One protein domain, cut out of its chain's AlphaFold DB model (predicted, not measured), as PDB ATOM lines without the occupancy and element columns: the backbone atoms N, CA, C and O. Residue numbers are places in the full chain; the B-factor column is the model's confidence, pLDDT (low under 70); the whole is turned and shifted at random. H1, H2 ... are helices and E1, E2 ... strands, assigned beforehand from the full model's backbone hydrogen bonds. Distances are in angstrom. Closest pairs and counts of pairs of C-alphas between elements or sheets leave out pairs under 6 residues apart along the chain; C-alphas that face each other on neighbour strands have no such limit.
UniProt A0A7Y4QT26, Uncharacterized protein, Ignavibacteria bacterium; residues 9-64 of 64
ATOM      1  N   LYS A   9     297.186 235.336 258.785       90.62
ATOM      2  CA  LYS A   9     298.144 234.389 259.312       90.62
ATOM      3  C   LYS A   9     299.458 235.123 259.472       90.62
ATOM      4  O   LYS A   9     300.039 235.577 258.484       90.62
ATOM      5  N   VAL A  10     299.920 235.235 260.709       91.38
ATOM      6  CA  VAL A  10     301.230 235.809 260.991       91.38
ATOM      7  C   VAL A  10     302.301 234.859 260.467       91.38
ATOM      8  O   VAL A  10     302.283 233.658 260.745       91.38
ATOM      9  N   THR A  11     303.193 235.384 259.633       91.75
ATOM     10  CA  THR A  11     304.290 234.613 259.033       91.75
ATOM     11  C   THR A  11     305.612 234.892 259.727       91.75
ATOM     12  O   THR A  11     306.410 233.968 259.881       91.75
ATOM     13  N   SER A  12     305.809 236.130 260.189       92.12
ATOM     14  CA  SER A  12     307.020 236.563 260.884       92.12
ATOM     15  C   SER A  12     306.703 237.602 261.954       92.12
ATOM     16  O   SER A  12     305.932 238.537 261.726       92.12
ATOM     17  N   ILE A  13     307.365 237.460 263.100       92.62
ATOM     18  CA  ILE A  13     307.338 238.404 264.216       92.62
ATOM     19  C   ILE A  13     308.782 238.780 264.529       92.62
ATOM     20  O   ILE A  13     309.654 237.908 264.572       92.62
ATOM     21  N   GLU A  14     309.030 240.069 264.727       92.50
ATOM     22  CA  GLU A  14     310.347 240.598 265.075       92.50
ATOM     23  C   GLU A  14     310.327 241.269 266.451       92.50
ATOM     24  O   GLU A  14     309.271 241.463 267.050       92.50
ATOM     25  N   ASP A  15     311.525 241.564 266.969       90.88
ATOM     26  CA  ASP A  15     311.735 242.237 268.260       90.88
ATOM     27  C   ASP A  15     311.190 241.468 269.487       90.88
ATOM     28  O   ASP A  15     310.854 242.028 270.529       90.88
ATOM     29  N   ILE A  16     311.133 240.135 269.387       87.94
ATOM     30  CA  ILE A  16     310.771 239.262 270.509       87.94
ATOM     31  C   ILE A  16     311.913 239.254 271.536       87.94
ATOM     32  O   ILE A  16     312.914 238.551 271.365       87.94
ATOM     33  N   ASP A  17     311.750 239.994 272.636       87.50
ATOM     34  CA  ASP A  17     312.643 239.897 273.794       87.50
ATOM     35  C   ASP A  17     312.135 238.850 274.798       87.50
ATOM     36  O   ASP A  17     311.173 239.059 275.536       87.50
ATOM     37  N   TYR A  18     312.823 237.709 274.865       83.44
ATOM     38  CA  TYR A  18     312.523 236.630 275.814       83.44
ATOM     39  C   TYR A  18     312.765 237.007 277.282       83.44
ATOM     40  O   TYR A  18     312.336 236.275 278.177       83.44
ATOM     41  N   LYS A  19     313.459 238.116 277.563       84.62
ATOM     42  CA  LYS A  19     313.601 238.639 278.929       84.62
ATOM     43  C   LYS A  19     312.322 239.300 279.425       84.62
ATOM     44  O   LYS A  19     312.072 239.249 280.626       84.62
ATOM     45  N   ASP A  20     311.529 239.852 278.509       82.94
ATOM     46  CA  ASP A  20     310.230 240.464 278.787       82.94
ATOM     47  C   ASP A  20     309.103 239.424 278.790       82.94
ATOM     48  O   ASP A  20     307.929 239.777 278.731       82.94
ATOM     49  N   TYR A  21     309.431 238.128 278.859       78.56
ATOM     50  CA  TYR A  21     308.432 237.080 279.021       78.56
ATOM     51  C   TYR A  21     307.649 237.278 280.334       78.56
ATOM     52  O   TYR A  21     308.270 237.423 281.394       78.56
ATOM     53  N   PRO A  22     306.304 237.192 280.317       78.00
ATOM     54  CA  PRO A  22     305.450 236.804 279.190       78.00
ATOM     55  C   PRO A  22     304.931 237.961 278.327       78.00
ATOM     56  O   PRO A  22     304.249 237.680 277.348       78.00
ATOM     57  N   ASP A  23     305.196 239.219 278.681       78.00
ATOM     58  CA  ASP A  23     304.611 240.415 278.062       78.00
ATOM     59  C   ASP A  23     305.034 240.634 276.601       78.00
ATOM     60  O   ASP A  23     304.192 241.018 275.791       78.00
ATOM     61  N   PHE A  24     306.298 240.369 276.246       82.81
ATOM     62  CA  PHE A  24     306.841 240.587 274.890       82.81
ATOM     63  C   PHE A  24     306.494 241.968 274.308       82.81
ATOM     64  O   PHE A  24     306.171 242.103 273.132       82.81
ATOM     65  N   CYS A  25     306.562 243.004 275.146       78.69
ATOM     66  CA  CYS A  25     306.083 244.351 274.831       78.69
ATOM     67  C   CYS A  25     306.726 244.979 273.584       78.69
ATOM     68  O   CYS A  25     306.114 245.831 272.945       78.69
ATOM     69  N   ASN A  26     307.959 244.584 273.257       84.75
ATOM     70  CA  ASN A  26     308.676 245.111 272.098       84.75
ATOM     71  C   ASN A  26     308.293 244.396 270.793       84.75
ATOM     72  O   ASN A  26     308.508 244.952 269.719       84.75
ATOM     73  N   ALA A  27     307.707 243.197 270.874       90.69
ATOM     74  CA  ALA A  27     307.454 242.366 269.710       90.69
ATOM     75  C   ALA A  27     306.365 242.964 268.814       90.69
ATOM     76  O   ALA A  27     305.339 243.452 269.293       90.69
ATOM     77  N   PHE A  28     306.563 242.866 267.501       91.94
ATOM     78  CA  PHE A  28     305.589 243.313 266.508       91.94
ATOM     79  C   PHE A  28     305.532 242.361 265.311       91.94
ATOM     80  O   PHE A  28     306.480 241.636 264.993       91.94
ATOM     81  N   ILE A  29     304.392 242.360 264.623       92.88
ATOM     82  CA  ILE A  29     304.168 241.562 263.421       92.88
ATOM     83  C   ILE A  29     304.907 242.232 262.264       92.88
ATOM     84  O   ILE A  29     304.466 243.265 261.755       92.88
ATOM     85  N   ALA A  30     306.019 241.631 261.846       94.25
ATOM     86  CA  ALA A  30     306.822 242.108 260.723       94.25
ATOM     87  C   ALA A  30     306.244 241.672 259.373       94.25
ATOM     88  O   ALA A  30     306.417 242.347 258.360       94.25
ATOM     89  N   SER A  31     305.563 240.525 259.324       92.19
ATOM     90  CA  SER A  31     304.905 240.051 258.107       92.19
ATOM     91  C   SER A  31     303.709 239.166 258.428       92.19
ATOM     92  O   SER A  31     303.741 238.318 259.326       92.19
ATOM     93  N   ALA A  32     302.648 239.350 257.649       91.81
ATOM     94  CA  ALA A  32     301.447 238.539 257.714       91.81
ATOM     95  C   ALA A  32     300.868 238.336 256.314       91.81
ATOM     96  O   ALA A  32     301.046 239.149 255.403       91.81
ATOM     97  N   THR A  33     300.150 237.234 256.155       92.06
ATOM     98  CA  THR A  33     299.497 236.853 254.909       92.06
ATOM     99  C   THR A  33     298.033 236.554 255.184       92.06
ATOM    100  O   THR A  33     297.703 235.880 256.152       92.06
ATOM    101  N   ASP A  34     297.137 237.028 254.335       90.44
ATOM    102  CA  ASP A  34     295.717 236.697 254.405       90.44
ATOM    103  C   ASP A  34     295.472 235.210 254.069       90.44
ATOM    104  O   ASP A  34     296.297 234.564 253.413       90.44
ATOM    105  N   VAL A  35     294.314 234.659 254.446       85.69
ATOM    106  CA  VAL A  35     293.874 233.292 254.085       85.69
ATOM    107  C   VAL A  35     293.915 233.015 252.580       85.69
ATOM    108  O   VAL A  35     294.010 231.860 252.168       85.69
ATOM    109  N   ASN A  36     293.864 234.060 251.751       86.81
ATOM    110  CA  ASN A  36     293.987 233.957 250.298       86.81
ATOM    111  C   ASN A  36     295.444 233.898 249.793       86.81
ATOM    112  O   ASN A  36     295.661 233.835 248.585       86.81
ATOM    113  N   GLY A  37     296.446 233.938 250.678       85.75
ATOM    114  CA  GLY A  37     297.866 233.941 250.310       85.75
ATOM    115  C   GLY A  37     298.397 235.312 249.878       85.75
ATOM    116  O   GLY A  37     299.471 235.392 249.288       85.75
ATOM    117  N   ARG A  38     297.651 236.390 250.145       90.56
ATOM    118  CA  ARG A  38     298.068 237.767 249.857       90.56
ATOM    119  C   ARG A  38     298.818 238.353 251.050       90.56
ATOM    120  O   ARG A  38     298.292 238.339 252.157       90.56
ATOM    121  N   GLU A  39     299.994 238.920 250.815       92.06
ATOM    122  CA  GLU A  39     300.747 239.652 251.837       92.06
ATOM    123  C   GLU A  39     300.036 240.958 252.217       92.06
ATOM    124  O   GLU A  39     299.500 241.670 251.354       92.06
ATOM    125  N   LEU A  40     300.010 241.249 253.518       90.12
ATOM    126  CA  LEU A  40     299.457 242.495 254.034       90.12
ATOM    127  C   LEU A  40     300.368 243.662 253.656       90.12
ATOM    128  O   LEU A  40     301.590 243.542 253.656       90.12
ATOM    129  N   SER A  41     299.760 244.801 253.334       91.31
ATOM    130  CA  SER A  41     300.522 246.038 253.119       91.31
ATOM    131  C   SER A  41     301.000 246.620 254.450       91.31
ATOM    132  O   SER A  41     300.362 246.392 255.475       91.31
ATOM    133  N   ASP A  42     302.047 247.450 254.438       90.50
ATOM    134  CA  ASP A  42     302.593 248.085 255.650       90.50
ATOM    135  C   ASP A  42     301.520 248.798 256.482       90.50
ATOM    136  O   ASP A  42     301.503 248.704 257.700       90.50
ATOM    137  N   ASN A  43     300.560 249.454 255.825       90.75
ATOM    138  CA  ASN A  43     299.472 250.145 256.514       90.75
ATOM    139  C   ASN A  43     298.495 249.180 257.211       90.75
ATOM    140  O   ASN A  43     297.923 249.523 258.237       90.75
ATOM    141  N   GLU A  44     298.284 247.987 256.649       90.75
ATOM    142  CA  GLU A  44     297.471 246.939 257.279       90.75
ATOM    143  C   GLU A  44     298.232 246.302 258.449       90.75
ATOM    144  O   GLU A  44     297.631 246.026 259.484       90.75
ATOM    145  N   LEU A  45     299.551 246.119 258.299       90.88
ATOM    146  CA  LEU A  45     300.445 245.678 259.371       90.88
ATOM    147  C   LEU A  45     300.474 246.685 260.532       90.88
ATOM    148  O   LEU A  45     300.446 246.286 261.693       90.88
ATOM    149  N   ASP A  46     300.477 247.986 260.252       91.25
ATOM    150  CA  ASP A  46     300.429 249.020 261.290       91.25
ATOM    151  C   ASP A  46     299.090 248.980 262.049       91.25
ATOM    152  O   ASP A  46     299.072 248.971 263.278       91.25
ATOM    153  N   GLU A  47     297.959 248.826 261.340       90.69
ATOM    154  CA  GLU A  47     296.631 248.708 261.967       90.69
ATOM    155  C   GLU A  47     296.492 247.478 262.876       90.69
ATOM    156  O   GLU A  47     295.828 247.554 263.913       90.69
ATOM    157  N   ILE A  48     297.094 246.338 262.521       90.12
ATOM    158  CA  ILE A  48     297.078 245.154 263.395       90.12
ATOM    159  C   ILE A  48     298.050 245.303 264.566       90.12
ATOM    160  O   ILE A  48     297.716 244.873 265.665       90.12
ATOM    161  N   ASN A  49     299.203 245.950 264.358       90.62
ATOM    162  CA  ASN A  49     300.188 246.203 265.411       90.62
ATOM    163  C   ASN A  49     299.706 247.242 266.436       90.62
ATOM    164  O   ASN A  49     300.153 247.231 267.581       90.62
ATOM    165  N   GLN A  50     298.744 248.094 266.068       90.56
ATOM    166  CA  GLN A  50     298.040 248.967 267.015       90.56
ATOM    167  C   GLN A  50     297.217 248.176 268.047       90.56
ATOM    168  O   GLN A  50     296.913 248.698 269.119       90.56
ATOM    169  N   ASP A  51     296.843 246.929 267.746       90.06
ATOM    170  CA  ASP A  51     296.170 246.045 268.692       90.06
ATOM    171  C   ASP A  51     297.189 245.178 269.435       90.06
ATOM    172  O   ASP A  51     297.490 244.046 269.053       90.06
ATOM    173  N   SER A  52     297.710 245.721 270.534       86.69
ATOM    174  CA  SER A  52     298.708 245.043 271.363       86.69
ATOM    175  C   SER A  52     298.222 243.698 271.914       86.69
ATOM    176  O   SER A  52     299.039 242.809 272.131       86.69
ATOM    177  N   GLN A  53     296.911 243.520 272.124       88.75
ATOM    178  CA  GLN A  53     296.366 242.242 272.583       88.75
ATOM    179  C   GLN A  53     296.483 241.184 271.482       88.75
ATOM    180  O   GLN A  53     296.968 240.085 271.742       88.75
ATOM    181  N   PHE A  54     296.101 241.535 270.252       89.69
ATOM    182  CA  PHE A  54     296.236 240.639 269.107       89.69
ATOM    183  C   PHE A  54     297.700 240.264 268.849       89.69
ATOM    184  O   PHE A  54     298.008 239.085 268.691       89.69
ATOM    185  N   VAL A  55     298.608 241.248 268.843       90.56
ATOM    186  CA  VAL A  55     300.047 240.993 268.669       90.56
ATOM    187  C   VAL A  55     300.549 240.035 269.740       90.56
ATOM    188  O   VAL A  55     301.186 239.042 269.407       90.56
ATOM    189  N   HIS A  56     300.211 240.278 271.006       89.94
ATOM    190  CA  HIS A  56     300.623 239.419 272.108       89.94
ATOM    191  C   HIS A  56     300.137 237.972 271.929       89.94
ATOM    192  O   HIS A  56     300.938 237.045 272.032       89.94
ATOM    193  N   GLU A  57     298.861 237.759 271.590       90.81
ATOM    194  CA  GLU A  57     298.333 236.416 271.305       90.81
ATOM    195  C   GLU A  57     299.095 235.734 270.158       90.81
ATOM    196  O   GLU A  57     299.491 234.576 270.285       90.81
ATOM    197  N   GLN A  58     299.375 236.462 269.072       91.62
ATOM    198  CA  GLN A  58     300.134 235.928 267.938       91.62
ATOM    199  C   GLN A  58     301.600 235.635 268.276       91.62
ATOM    200  O   GLN A  58     302.146 234.652 267.783       91.62
ATOM    201  N   VAL A  59     302.243 236.438 269.131       90.81
ATOM    202  CA  VAL A  59     303.607 236.177 269.620       90.81
ATOM    203  C   VAL A  59     303.643 234.863 270.386       90.81
ATOM    204  O   VAL A  59     304.502 234.027 270.112       90.81
ATOM    205  N   HIS A  60     302.693 234.655 271.303       89.12
ATOM    206  CA  HIS A  60     302.583 233.406 272.061       89.12
ATOM    207  C   HIS A  60     302.316 232.200 271.157       89.12
ATOM    208  O   HIS A  60     302.933 231.159 271.368       89.12
ATOM    209  N   GLU A  61     301.466 232.332 270.133       90.12
ATOM    210  CA  GLU A  61     301.273 231.270 269.132       90.12
ATOM    211  C   GLU A  61     302.522 231.014 268.276       90.12
ATOM    212  O   GLU A  61     302.764 229.881 267.878       90.12
ATOM    213  N   TYR A  62     303.324 232.038 267.978       88.50
ATOM    214  CA  TYR A  62     304.512 231.903 267.131       88.50
ATOM    215  C   TYR A  62     305.677 231.194 267.832       88.50
ATOM    216  O   TYR A  62     306.456 230.488 267.192       88.50
ATOM    217  N   ILE A  63     305.819 231.395 269.144       86.31
ATOM    218  CA  ILE A  63     306.895 230.793 269.949       86.31
ATOM    219  C   ILE A  63     306.555 229.392 270.486       86.31
ATOM    220  O   ILE A  63     307.431 228.769 271.093       86.31
ATOM    221  N   HIS A  64     305.312 228.922 270.325       79.62
ATOM    222  CA  HIS A  64     304.816 227.647 270.856       79.62
ATOM    223  C   HIS A  64     304.679 226.579 269.765       79.62
ATOM    224  O   HIS A  64     305.111 225.432 270.021       79.62
TER     225      HIS A  64
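AT A GLANCE: This is residues 9 to 64 of the 64 residues of an uncharacterized protein of Ignavibacteria bacterium (UniProt A0A7Y4QT26). A hairpin of two strands, E1 and E2, has two helices packed on it: H1 packs on E2, and H2 crosses the hairpin, near Ile 13 of E1 and Phe 28 of E2. The helices meet at a corner, nearly at a right angle, and the long axis runs from Lys 19, in the long link between the strands, to Asn 36, just after E2. The printed part has 56 residues with two named strands and two named helices, in the order E1, E2, H1, H2; the sheet is antiparallel, in the order E1 - E2, and the class is mixed, helices and strands. The whole is compact, with a radius of gyration of the C-alphas of 10.9 A, and its outline is elongated, 34 by 21 by 16 A.

HOW THE PARTS SIT: E1, residues 9 to 14, and E2, residues 28 to 34, form an antiparallel hairpin with 160 degrees between their directions; N 9 and O 33 are 2.7 A apart and N 28 and O 14 are 3.1 A apart, within hydrogen-bond range. H1, residues 42 to 49, is apart from E1; its closest C-alphas to E2 are those of Asn 49 and Phe 28, 6.2 A. H2, residues 52 to 63, comes closest to E1 at the C-alphas of Val 59 and Ile 13, 6.9 A, and to E2 at those of Val 55 and Phe 28, 6.4 A. H1 and H2 only just touch, only at the corner, with 3 pairs of C-alphas within 8 A; H2 does so with residues 54 to 55 alone, the closest C-alphas are those of Asn 49 and Val 55, 6.1 A, and the lines are about perpendicular at 88 degrees. In H1 and H2 every O i to N i+4 pair is within hydrogen-bond range.

IN THESE COORDINATES: E1 begins at C-alpha 9 (298.144, 234.389, 259.312) and measures 14.9 A from first to last C-alpha. E2 measures 17.0 A, H1 10.2 A and H2 16.5 A; H2 ends at C-alpha 63 (306.895, 230.793, 269.949).

THE WHOLE: The C-alphas of Lys 19 and Asn 36, 35.0 A apart, are the two farthest apart. The link from E1 to E2 is long, with 13 residues, and the printed part has no cut. The mean pLDDT of the printed part is 88.7, and no printed residue is under 70.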